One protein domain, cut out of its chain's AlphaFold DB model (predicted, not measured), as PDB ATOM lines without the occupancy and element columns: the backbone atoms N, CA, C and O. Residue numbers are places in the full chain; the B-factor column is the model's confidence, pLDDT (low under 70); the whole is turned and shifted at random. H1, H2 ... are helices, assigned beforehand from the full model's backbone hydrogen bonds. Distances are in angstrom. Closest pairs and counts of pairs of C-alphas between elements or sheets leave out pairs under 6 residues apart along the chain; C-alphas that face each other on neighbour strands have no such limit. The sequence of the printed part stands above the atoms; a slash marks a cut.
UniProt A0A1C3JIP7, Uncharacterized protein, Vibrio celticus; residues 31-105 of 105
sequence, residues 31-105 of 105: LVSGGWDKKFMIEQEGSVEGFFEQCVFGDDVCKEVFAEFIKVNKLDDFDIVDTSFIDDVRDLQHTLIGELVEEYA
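What this domain is: This is residues 31 to 105 of the 105 residues of an uncharacterized protein of Vibrio celticus (UniProt A0A1C3JIP7). A long, open loop of helices: H1 and H2 make a corner at one end, H3 follows toward the other end, and after a wide turn H4 folds back to H2. H3 and H4 are apart, and residues 71 to 77, of which 71 to 73 belong to H3, stick out. The printed part has 75 residues with four named helices, in the order H1 H2 H3 H4, and no named strand; the class is all helix. The whole is loose, with a radius of gyration of the C-alphas of 15.5 A, and the C-alphas span 47 by 21 by 17 A.

How they stand to each other: H1, residues 38 to 45, and H2, residues 48 to 55, touch only at the corner by their tight link. Their closest C-alphas, those of Glu 45 and Phe 51, are 5.2 A apart, and their lines stand at a steep tilt of 59 degrees, the same way. H3, residues 61 to 73, touches no helix. H4, residues 85 to 103, touches H2 with residues 97 to 101 alone; the closest C-alphas, those of Phe 52 and Ile 97, are 5.9 A apart. These two run opposite ways at a steep tilt of 45 degrees. H1 and H4 are apart. In H1, H2, H3 and H4 every O i to N i+4 pair is within hydrogen-bond range.

Where its parts are: H1 begins at C-alpha 38, (-12.600, -24.736, 47.054), and is 10.9 A long from first to last C-alpha; H2 is 10.7 A. H3 is 18.3 A and ends at C-alpha 73, (-30.136, -5.752, 14.115). H4, the longest helix, is 27.3 A and ends at C-alpha 103, (-11.776, -28.118, 37.073).

The domain as a whole: The two C-alphas farthest apart, those of Lys 39 and Asp 76, are 47.1 A apart. The printed part has no cut. The link from H3 to H4, 11 residues, is long. The model's pLDDT is under 70 at residues 58 to 62 and 73 to 83.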
ATOM      1  N   LEU A  31     -13.576 -16.686  35.256       89.00
ATOM      2  CA  LEU A  31     -13.822 -17.515  36.438       89.00
ATOM      3  C   LEU A  31     -12.642 -18.436  36.757       89.00
ATOM      4  O   LEU A  31     -12.214 -18.496  37.907       89.00
ATOM      5  N   VAL A  32     -12.069 -19.107  35.755       88.12
ATOM      6  CA  VAL A  32     -10.886 -19.966  35.938       88.12
ATOM      7  C   VAL A  32      -9.670 -19.140  36.368       88.12
ATOM      8  O   VAL A  32      -8.949 -19.528  37.285       88.12
ATOM      9  N   SER A  33      -9.463 -17.966  35.764       88.12
ATOM     10  CA  SER A  33      -8.339 -17.082  36.112       88.12
ATOM     11  C   SER A  33      -8.460 -16.476  37.513       88.12
ATOM     12  O   SER A  33      -7.461 -16.007  38.056       88.12
ATOM     13  N   GLY A  34      -9.660 -16.489  38.103       83.75
ATOM     14  CA  GLY A  34      -9.906 -16.030  39.469       83.75
ATOM     15  C   GLY A  34      -9.199 -16.865  40.540       83.75
ATOM     16  O   GLY A  34      -8.940 -16.343  41.622       83.75
ATOM     17  N   GLY A  35      -8.839 -18.122  40.242       83.62
ATOM     18  CA  GLY A  35      -8.091 -18.985  41.163       83.62
ATOM     19  C   GLY A  35      -8.819 -19.218  42.488       83.62
ATOM     20  O   GLY A  35      -8.223 -19.070  43.555       83.62
ATOM     21  N   TRP A  36     -10.117 -19.519  42.421       89.81
ATOM     22  CA  TRP A  36     -10.989 -19.623  43.588       89.81
ATOM     23  C   TRP A  36     -10.565 -20.755  44.531       89.81
ATOM     24  O   TRP A  36     -10.190 -21.847  44.109       89.81
ATOM     25  N   ASP A  37     -10.659 -20.516  45.838       92.38
ATOM     26  CA  ASP A  37     -10.411 -21.551  46.839       92.38
ATOM     27  C   ASP A  37     -11.659 -22.440  47.013       92.38
ATOM     28  O   ASP A  37     -12.764 -21.949  47.251       92.38
ATOM     29  N   LYS A  38     -11.493 -23.768  46.928       92.06
ATOM     30  CA  LYS A  38     -12.600 -24.736  47.054       92.06
ATOM     31  C   LYS A  38     -13.338 -24.647  48.388       92.06
ATOM     32  O   LYS A  38     -14.559 -24.785  48.419       92.06
ATOM     33  N   LYS A  39     -12.625 -24.400  49.490       94.81
ATOM     34  CA  LYS A  39     -13.227 -24.213  50.814       94.81
ATOM     35  C   LYS A  39     -14.056 -22.936  50.841       94.81
ATOM     36  O   LYS A  39     -15.171 -22.972  51.345       94.81
ATOM     37  N   PHE A  40     -13.546 -21.853  50.252       93.50
ATOM     38  CA  PHE A  40     -14.296 -20.604  50.122       93.50
ATOM     39  C   PHE A  40     -15.600 -20.805  49.338       93.50
ATOM     40  O   PHE A  40     -16.655 -20.400  49.818       93.50
ATOM     41  N   MET A  41     -15.552 -21.479  48.183       94.19
ATOM     42  CA  MET A  41     -16.749 -21.735  47.365       94.19
ATOM     43  C   MET A  41     -17.821 -22.514  48.143       94.19
ATOM     44  O   MET A  41     -18.984 -22.117  48.169       94.19
ATOM     45  N   ILE A  42     -17.418 -23.577  48.847       94.88
ATOM     46  CA  ILE A  42     -18.322 -24.377  49.688       94.88
ATOM     47  C   ILE A  42     -18.866 -23.556  50.870       94.88
ATOM     48  O   ILE A  42     -20.016 -23.734  51.256       94.88
ATOM     49  N   GLU A  43     -18.070 -22.659  51.457       95.94
ATOM     50  CA  GLU A  43     -18.511 -21.800  52.564       95.94
ATOM     51  C   GLU A  43     -19.528 -20.732  52.129       95.94
ATOM     52  O   GLU A  43     -20.384 -20.377  52.936       95.94
ATOM     53  N   GLN A  44     -19.445 -20.219  50.893       93.25
ATOM     54  CA  GLN A  44     -20.383 -19.214  50.375       93.25
ATOM     55  C   GLN A  44     -21.725 -19.826  49.960       93.25
ATOM     56  O   GLN A  44     -22.763 -19.359  50.416       93.25
ATOM     57  N   GLU A  45     -21.705 -20.886  49.147       94.31
ATOM     58  CA  GLU A  45     -22.915 -21.400  48.478       94.31
ATOM     59  C   GLU A  45     -23.243 -22.863  48.829       94.31
ATOM     60  O   GLU A  45     -24.138 -23.478  48.258       94.31
ATOM     61  N   GLY A  46     -22.518 -23.469  49.772       94.12
ATOM     62  CA  GLY A  46     -22.740 -24.850  50.217       94.12
ATOM     63  C   GLY A  46     -22.174 -25.924  49.281       94.12
ATOM     64  O   GLY A  46     -21.966 -27.060  49.714       94.12
ATOM     65  N   SER A  47     -21.868 -25.585  48.027       94.81
ATOM     66  CA  SER A  47     -21.196 -26.461  47.064       94.81
ATOM     67  C   SER A  47     -20.430 -25.655  46.007       94.81
ATOM     68  O   SER A  47     -20.666 -24.465  45.809       94.81
ATOM     69  N   VAL A  48     -19.490 -26.313  45.315       93.38
ATOM     70  CA  VAL A  48     -18.786 -25.720  44.159       93.38
ATOM     71  C   VAL A  48     -19.764 -25.443  43.013       93.38
ATOM     72  O   VAL A  48     -19.671 -24.411  42.359       93.38
ATOM     73  N   GLU A  49     -20.724 -26.345  42.803       94.25
ATOM     74  CA  GLU A  49     -21.786 -26.190  41.805       94.25
ATOM     75  C   GLU A  49     -22.657 -24.965  42.101       94.25
ATOM     76  O   GLU A  49     -22.769 -24.096  41.243       94.25
ATOM     77  N   GLY A  50     -23.155 -24.820  43.333       92.69
ATOM     78  CA  GLY A  50     -23.966 -23.671  43.746       92.69
ATOM     79  C   GLY A  50     -23.219 -22.345  43.596       92.69
ATOM     80  O   GLY A  50     -23.793 -21.352  43.154       92.69
ATOM     81  N   PHE A  51     -21.908 -22.336  43.859       93.31
ATOM     82  CA  PHE A  51     -21.061 -21.172  43.591       93.31
ATOM     83  C   PHE A  51     -21.059 -20.775  42.113       93.31
ATOM     84  O   PHE A  51     -21.251 -19.600  41.782       93.31
ATOM     85  N   PHE A  52     -20.881 -21.736  41.205       92.12
ATOM     86  CA  PHE A  52     -20.902 -21.447  39.774       92.12
ATOM     87  C   PHE A  52     -22.307 -21.191  39.221       92.12
ATOM     88  O   PHE A  52     -22.415 -20.409  38.282       92.12
ATOM     89  N   GLU A  53     -23.371 -21.729  39.820       90.75
ATOM     90  CA  GLU A  53     -24.757 -21.355  39.499       90.75
ATOM     91  C   GLU A  53     -25.031 -19.866  39.765       90.75
ATOM     92  O   GLU A  53     -25.736 -19.230  38.984       90.75
ATOM     93  N   GLN A  54     -24.442 -19.284  40.819       88.00
ATOM     94  CA  GLN A  54     -24.542 -17.840  41.087       88.00
ATOM     95  C   GLN A  54     -23.657 -16.996  40.157       88.00
ATOM     96  O   GLN A  54     -23.975 -15.847  39.844       88.00
ATOM     97  N   CYS A  55     -22.520 -17.541  39.722       87.19
ATOM     98  CA  CYS A  55     -21.550 -16.807  38.908       87.19
ATOM     99  C   CYS A  55     -21.888 -16.827  37.410       87.19
ATOM    100  O   CYS A  55     -21.806 -15.800  36.728       87.19
ATOM    101  N   VAL A  56     -22.219 -18.000  36.871       84.19
ATOM    102  CA  VAL A  56     -22.535 -18.195  35.454       84.19
ATOM    103  C   VAL A  56     -23.940 -17.664  35.194       84.19
ATOM    104  O   VAL A  56     -24.889 -18.080  35.844       84.19
ATOM    105  N   PHE A  57     -24.077 -16.744  34.235       78.06
ATOM    106  CA  PHE A  57     -25.300 -15.945  34.023       78.06
ATOM    107  C   PHE A  57     -25.777 -15.096  35.211       78.06
ATOM    108  O   PHE A  57     -26.952 -14.727  35.241       78.06
ATOM    109  N   GLY A  58     -24.889 -14.701  36.133       67.56
ATOM    110  CA  GLY A  58     -25.208 -13.659  37.119       67.56
ATOM    111  C   GLY A  58     -25.863 -12.412  36.487       67.56
ATOM    112  O   GLY A  58     -25.788 -12.222  35.274       67.56
ATOM    113  N   ASP A  59     -26.479 -11.575  37.326       56.31
ATOM    114  CA  ASP A  59     -27.608 -10.639  37.110       56.31
ATOM    115  C   ASP A  59     -28.051 -10.126  35.719       56.31
ATOM    116  O   ASP A  59     -29.200  -9.697  35.623       56.31
ATOM    117  N   ASP A  60     -27.270 -10.152  34.637       66.25
ATOM    118  CA  ASP A  60     -27.699  -9.557  33.366       66.25
ATOM    119  C   ASP A  60     -27.069 -10.099  32.069       66.25
ATOM    120  O   ASP A  60     -27.307  -9.515  31.014       66.25
ATOM    121  N   VAL A  61     -26.340 -11.225  32.058       68.00
ATOM    122  CA  VAL A  61     -25.682 -11.712  30.815       68.00
ATOM    123  C   VAL A  61     -26.675 -11.904  29.658       68.00
ATOM    124  O   VAL A  61     -26.416 -11.466  28.537       68.00
ATOM    125  N   CYS A  62     -27.847 -12.480  29.931       69.62
ATOM    126  CA  CYS A  62     -28.903 -12.606  28.926       69.62
ATOM    127  C   CYS A  62     -29.423 -11.238  28.471       69.62
ATOM    128  O   CYS A  62     -29.568 -11.014  27.272       69.62
ATOM    129  N   LYS A  63     -29.644 -10.291  29.396       70.75
ATOM    130  CA  LYS A  63     -30.120  -8.944  29.047       70.75
ATOM    131  C   LYS A  63     -29.092  -8.165  28.224       70.75
ATOM    132  O   LYS A  63     -29.487  -7.461  27.299       70.75
ATOM    133  N   GLU A  64     -27.797  -8.313  28.504       73.25
ATOM    134  CA  GLU A  64     -26.712  -7.704  27.725       73.25
ATOM    135  C   GLU A  64     -26.675  -8.239  26.292       73.25
ATOM    136  O   GLU A  64     -26.677  -7.450  25.346       73.25
ATOM    137  N   VAL A  65     -26.693  -9.568  26.130       72.06
ATOM    138  CA  VAL A  65     -26.700 -10.217  24.807       72.06
ATOM    139  C   VAL A  65     -27.939  -9.792  24.015       72.06
ATOM    140  O   VAL A  65     -27.835  -9.450  22.837       72.06
ATOM    141  N   PHE A  66     -29.105  -9.709  24.662       70.62
ATOM    142  CA  PHE A  66     -30.322  -9.220  24.015       70.62
ATOM    143  C   PHE A  66     -30.250  -7.744  23.626       70.62
ATOM    144  O   PHE A  66     -30.618  -7.388  22.506       70.62
ATOM    145  N   ALA A  67     -29.756  -6.880  24.511       73.25
ATOM    146  CA  ALA A  67     -29.626  -5.456  24.228       73.25
ATOM    147  C   ALA A  67     -28.652  -5.196  23.067       73.25
ATOM    148  O   ALA A  67     -28.927  -4.369  22.192       73.25
ATOM    149  N   GLU A  68     -27.528  -5.917  23.027       74.50
ATOM    150  CA  GLU A  68     -26.568  -5.842  21.925       74.50
ATOM    151  C   GLU A  68     -27.183  -6.349  20.617       74.50
ATOM    152  O   GLU A  68     -27.080  -5.682  19.584       74.50
ATOM    153  N   PHE A  69     -27.896  -7.474  20.664       72.31
ATOM    154  CA  PHE A  69     -28.561  -8.048  19.504       72.31
ATOM    155  C   PHE A  69     -29.615  -7.121  18.887       72.31
ATOM    156  O   PHE A  69     -29.586  -6.882  17.674       72.31
ATOM    157  N   ILE A  70     -30.502  -6.560  19.716       71.81
ATOM    158  CA  ILE A  70     -31.529  -5.589  19.309       71.81
ATOM    159  C   ILE A  70     -30.872  -4.386  18.629       71.81
ATOM    160  O   ILE A  70     -31.284  -3.970  17.543       71.81
ATOM    161  N   LYS A  71     -29.796  -3.864  19.227       72.75
ATOM    162  CA  LYS A  71     -29.054  -2.715  18.704       72.75
ATOM    163  C   LYS A  71     -28.387  -3.004  17.356       72.75
ATOM    164  O   LYS A  71     -28.468  -2.171  16.454       72.75
ATOM    165  N   VAL A  72     -27.715  -4.148  17.214       71.75
ATOM    166  CA  VAL A  72     -27.013  -4.533  15.975       71.75
ATOM    167  C   VAL A  72     -28.001  -4.762  14.832       71.75
ATOM    168  O   VAL A  72     -27.735  -4.349  13.700       71.75
ATOM    169  N   ASN A  73     -29.153  -5.364  15.127       68.81
ATOM    170  CA  ASN A  73     -30.136  -5.752  14.115       68.81
ATOM    171  C   ASN A  73     -31.256  -4.721  13.905       68.81
ATOM    172  O   ASN A  73     -32.080  -4.917  13.015       68.81
ATOM    173  N   LYS A  74     -31.257  -3.609  14.659       68.88
ATOM    174  CA  LYS A  74     -32.271  -2.538  14.598       68.88
ATOM    175  C   LYS A  74     -33.698  -3.086  14.713       68.88
ATOM    176  O   LYS A  74     -34.557  -2.777  13.890       68.88
ATOM    177  N   LEU A  75     -33.909  -3.959  15.692       67.12
ATOM    178  CA  LEU A  75     -35.214  -4.555  15.955       67.12
ATOM    179  C   LEU A  75     -35.998  -3.616  16.879       67.12
ATOM    180  O   LEU A  75     -35.512  -3.291  17.955       67.12
ATOM    181  N   ASP A  76     -37.178  -3.166  16.456       57.44
ATOM    182  CA  ASP A  76     -37.995  -2.236  17.252       57.44
ATOM    183  C   ASP A  76     -38.871  -2.960  18.299       57.44
ATOM    184  O   ASP A  76     -39.204  -2.360  19.313       57.44
ATOM    185  N   ASP A  77     -39.185  -4.248  18.086       57.84
ATOM    186  CA  ASP A  77     -39.896  -5.141  19.021       57.84
ATOM    187  C   ASP A  77     -39.568  -6.602  18.654       57.84
ATOM    188  O   ASP A  77     -40.054  -7.130  17.651       57.84
ATOM    189  N   PHE A  78     -38.686  -7.255  19.415       61.62
ATOM    190  CA  PHE A  78     -38.337  -8.666  19.220       61.62
ATOM    191  C   PHE A  78     -38.782  -9.463  20.443       61.62
ATOM    192  O   PHE A  78     -38.198  -9.324  21.518       61.62
ATOM    193  N   ASP A  79     -39.825 -10.277  20.275       59.31
ATOM    194  CA  ASP A  79     -40.384 -11.091  21.351       59.31
ATOM    195  C   ASP A  79     -39.733 -12.482  21.351       59.31
ATOM    196  O   ASP A  79     -40.031 -13.350  20.532       59.31
ATOM    197  N   ILE A  80     -38.762 -12.664  22.245       58.31
ATOM    198  CA  ILE A  80     -37.942 -13.885  22.364       58.31
ATOM    199  C   ILE A  80     -38.692 -15.029  23.035       58.31
ATOM    200  O   ILE A  80     -38.263 -16.183  22.956       58.31
ATOM    201  N   VAL A  81     -39.819 -14.707  23.668       54.09
ATOM    202  CA  VAL A  81     -40.616 -15.626  24.480       54.09
ATOM    203  C   VAL A  81     -41.156 -16.803  23.647       54.09
ATOM    204  O   VAL A  81     -41.414 -17.861  24.210       54.09
ATOM    205  N   ASP A  82     -41.214 -16.670  22.315       52.66
ATOM    206  CA  ASP A  82     -41.676 -17.703  21.371       52.66
ATOM    207  C   ASP A  82     -40.548 -18.549  20.724       52.66
ATOM    208  O   ASP A  82     -40.771 -19.219  19.714       52.66
ATOM    209  N   THR A  83     -39.321 -18.552  21.269       62.53
ATOM    210  CA  THR A  83     -38.178 -19.284  20.675       62.53
ATOM    211  C   THR A  83     -37.512 -20.277  21.633       62.53
ATOM    212  O   THR A  83     -37.453 -20.040  22.837       62.53
ATOM    213  N   SER A  84     -36.921 -21.356  21.087       73.69
ATOM    214  CA  SER A  84     -36.100 -22.331  21.842       73.69
ATOM    215  C   SER A  84     -34.857 -21.716  22.492       73.69
ATOM    216  O   SER A  84     -34.201 -22.357  23.304       73.69
ATOM    217  N   PHE A  85     -34.549 -20.456  22.166       75.38
ATOM    218  CA  PHE A  85     -33.355 -19.751  22.599       75.38
ATOM    219  C   PHE A  85     -33.131 -19.818  24.112       75.38
ATOM    220  O   PHE A  85     -32.007 -20.029  24.551       75.38
ATOM    221  N   ILE A  86     -34.177 -19.620  24.920       76.50
ATOM    222  CA  ILE A  86     -34.038 -19.617  26.383       76.50
ATOM    223  C   ILE A  86     -33.634 -20.997  26.907       76.50
ATOM    224  O   ILE A  86     -32.816 -21.074  27.826       76.50
ATOM    225  N   ASP A  87     -34.173 -22.064  26.322       82.44
ATOM    226  CA  ASP A  87     -33.826 -23.434  26.693       82.44
ATOM    227  C   ASP A  87     -32.392 -23.755  26.250       82.44
ATOM    228  O   ASP A  87     -31.579 -24.175  27.071       82.44
ATOM    229  N   ASP A  88     -32.037 -23.414  25.010       85.50
ATOM    230  CA  ASP A  88     -30.686 -23.593  24.465       85.50
ATOM    231  C   ASP A  88     -29.628 -22.840  25.305       85.50
ATOM    232  O   ASP A  88     -28.544 -23.343  25.598       85.50
ATOM    233  N   VAL A  89     -29.951 -21.625  25.756       84.19
ATOM    234  CA  VAL A  89     -29.090 -20.823  26.635       84.19
ATOM    235  C   VAL A  89     -28.917 -21.465  28.008       84.19
ATOM    236  O   VAL A  89     -27.807 -21.460  28.541       84.19
ATOM    237  N   ARG A  90     -29.977 -22.035  28.585       84.94
ATOM    238  CA  ARG A  90     -29.891 -22.765  29.859       84.94
ATOM    239  C   ARG A  90     -29.036 -24.020  29.735       84.94
ATOM    240  O   ARG A  90     -28.241 -24.294  30.630       84.94
ATOM    241  N   ASP A  91     -29.127 -24.735  28.621       89.81
ATOM    242  CA  ASP A  91     -28.272 -25.896  28.362       89.81
ATOM    243  C   ASP A  91     -26.793 -25.497  28.253       89.81
ATOM    244  O   ASP A  91     -25.916 -26.164  28.818       89.81
ATOM    245  N   LEU A  92     -26.501 -24.359  27.612       90.06
ATOM    246  CA  LEU A  92     -25.154 -23.783  27.594       90.06
ATOM    247  C   LEU A  92     -24.670 -23.392  29.002       90.06
ATOM    248  O   LEU A  92     -23.495 -23.599  29.316       90.06
ATOM    249  N   GLN A  93     -25.555 -22.872  29.864       89.38
ATOM    250  CA  GLN A  93     -25.239 -22.569  31.265       89.38
ATOM    251  C   GLN A  93     -24.799 -23.820  32.017       89.38
ATOM    252  O   GLN A  93     -23.717 -23.839  32.603       89.38
ATOM    253  N   HIS A  94     -25.632 -24.861  31.988       91.62
ATOM    254  CA  HIS A  94     -25.382 -26.098  32.719       91.62
ATOM    255  C   HIS A  94     -24.122 -26.793  32.213       91.62
ATOM    256  O   HIS A  94     -23.332 -27.284  33.016       91.62
ATOM    257  N   THR A  95     -23.891 -26.772  30.896       93.56
ATOM    258  CA  THR A  95     -22.658 -27.301  30.300       93.56
ATOM    259  C   THR A  95     -21.435 -26.585  30.868       93.56
ATOM    260  O   THR A  95     -20.504 -27.237  31.338       93.56
ATOM    261  N   LEU A  96     -21.446 -25.248  30.898       92.62
ATOM    262  CA  LEU A  96     -20.332 -24.483  31.451       92.62
ATOM    263  C   LEU A  96     -20.147 -24.715  32.958       92.62
ATOM    264  O   LEU A  96     -19.012 -24.832  33.415       92.62
ATOM    265  N   ILE A  97     -21.230 -24.783  33.735       93.50
ATOM    266  CA  ILE A  97     -21.156 -25.079  35.173       93.50
ATOM    267  C   ILE A  97     -20.514 -26.450  35.393       93.50
ATOM    268  O   ILE A  97     -19.599 -26.554  36.204       93.50
ATOM    269  N   GLY A  98     -20.921 -27.472  34.636       94.00
ATOM    270  CA  GLY A  98     -20.323 -28.807  34.701       94.00
ATOM    271  C   GLY A  98     -18.820 -28.783  34.422       94.00
ATOM    272  O   GLY A  98     -18.039 -29.286  35.228       94.00
ATOM    273  N   GLU A  99     -18.401 -28.113  33.343       93.94
ATOM    274  CA  GLU A  99     -16.978 -27.937  33.027       93.94
ATOM    275  C   GLU A  99     -16.215 -27.232  34.158       93.94
ATOM    276  O   GLU A  99     -15.097 -27.618  34.486       93.94
ATOM    277  N   LEU A 100     -16.799 -26.195  34.766       93.00
ATOM    278  CA  LEU A 100     -16.174 -25.477  35.878       93.00
ATOM    279  C   LEU A 100     -16.096 -26.341  37.137       93.00
ATOM    280  O   LEU A 100     -15.078 -26.322  37.814       93.00
ATOM    281  N   VAL A 101     -17.124 -27.123  37.456       93.19
ATOM    282  CA  VAL A 101     -17.101 -28.036  38.608       93.19
ATOM    283  C   VAL A 101     -16.004 -29.094  38.447       93.19
ATOM    284  O   VAL A 101     -15.308 -29.381  39.422       93.19
ATOM    285  N   GLU A 102     -15.802 -29.628  37.239       92.81
ATOM    286  CA  GLU A 102     -14.745 -30.607  36.943       92.81
ATOM    287  C   GLU A 102     -13.329 -30.051  37.168       92.81
ATOM    288  O   GLU A 102     -12.480 -30.758  37.709       92.81
ATOM    289  N   GLU A 103     -13.077 -28.780  36.840       88.81
ATOM    290  CA  GLU A 103     -11.776 -28.118  37.073       88.81
ATOM    291  C   GLU A 103     -11.417 -28.006  38.570       88.81
ATOM    292  O   GLU A 103     -10.247 -27.860  38.929       88.81
ATOM    293  N   TYR A 104     -12.415 -28.088  39.457       85.38
ATOM    294  CA  TYR A 104     -12.260 -27.988  40.912       85.38
ATOM    295  C   TYR A 104     -12.639 -29.281  41.662       85.38
ATOM    296  O   TYR A 104     -12.732 -29.269  42.901       85.38
ATOM    297  N   ALA A 105     -12.867 -30.391  40.951       76.94
ATOM    298  CA  ALA A 105     -13.165 -31.704  41.530       76.94
ATOM    299  C   ALA A 105     -11.946 -32.289  42.263       76.94
ATOM    300  O   ALA A 105     -12.090 -32.532  43.491       76.94
TER     301      ALA A 105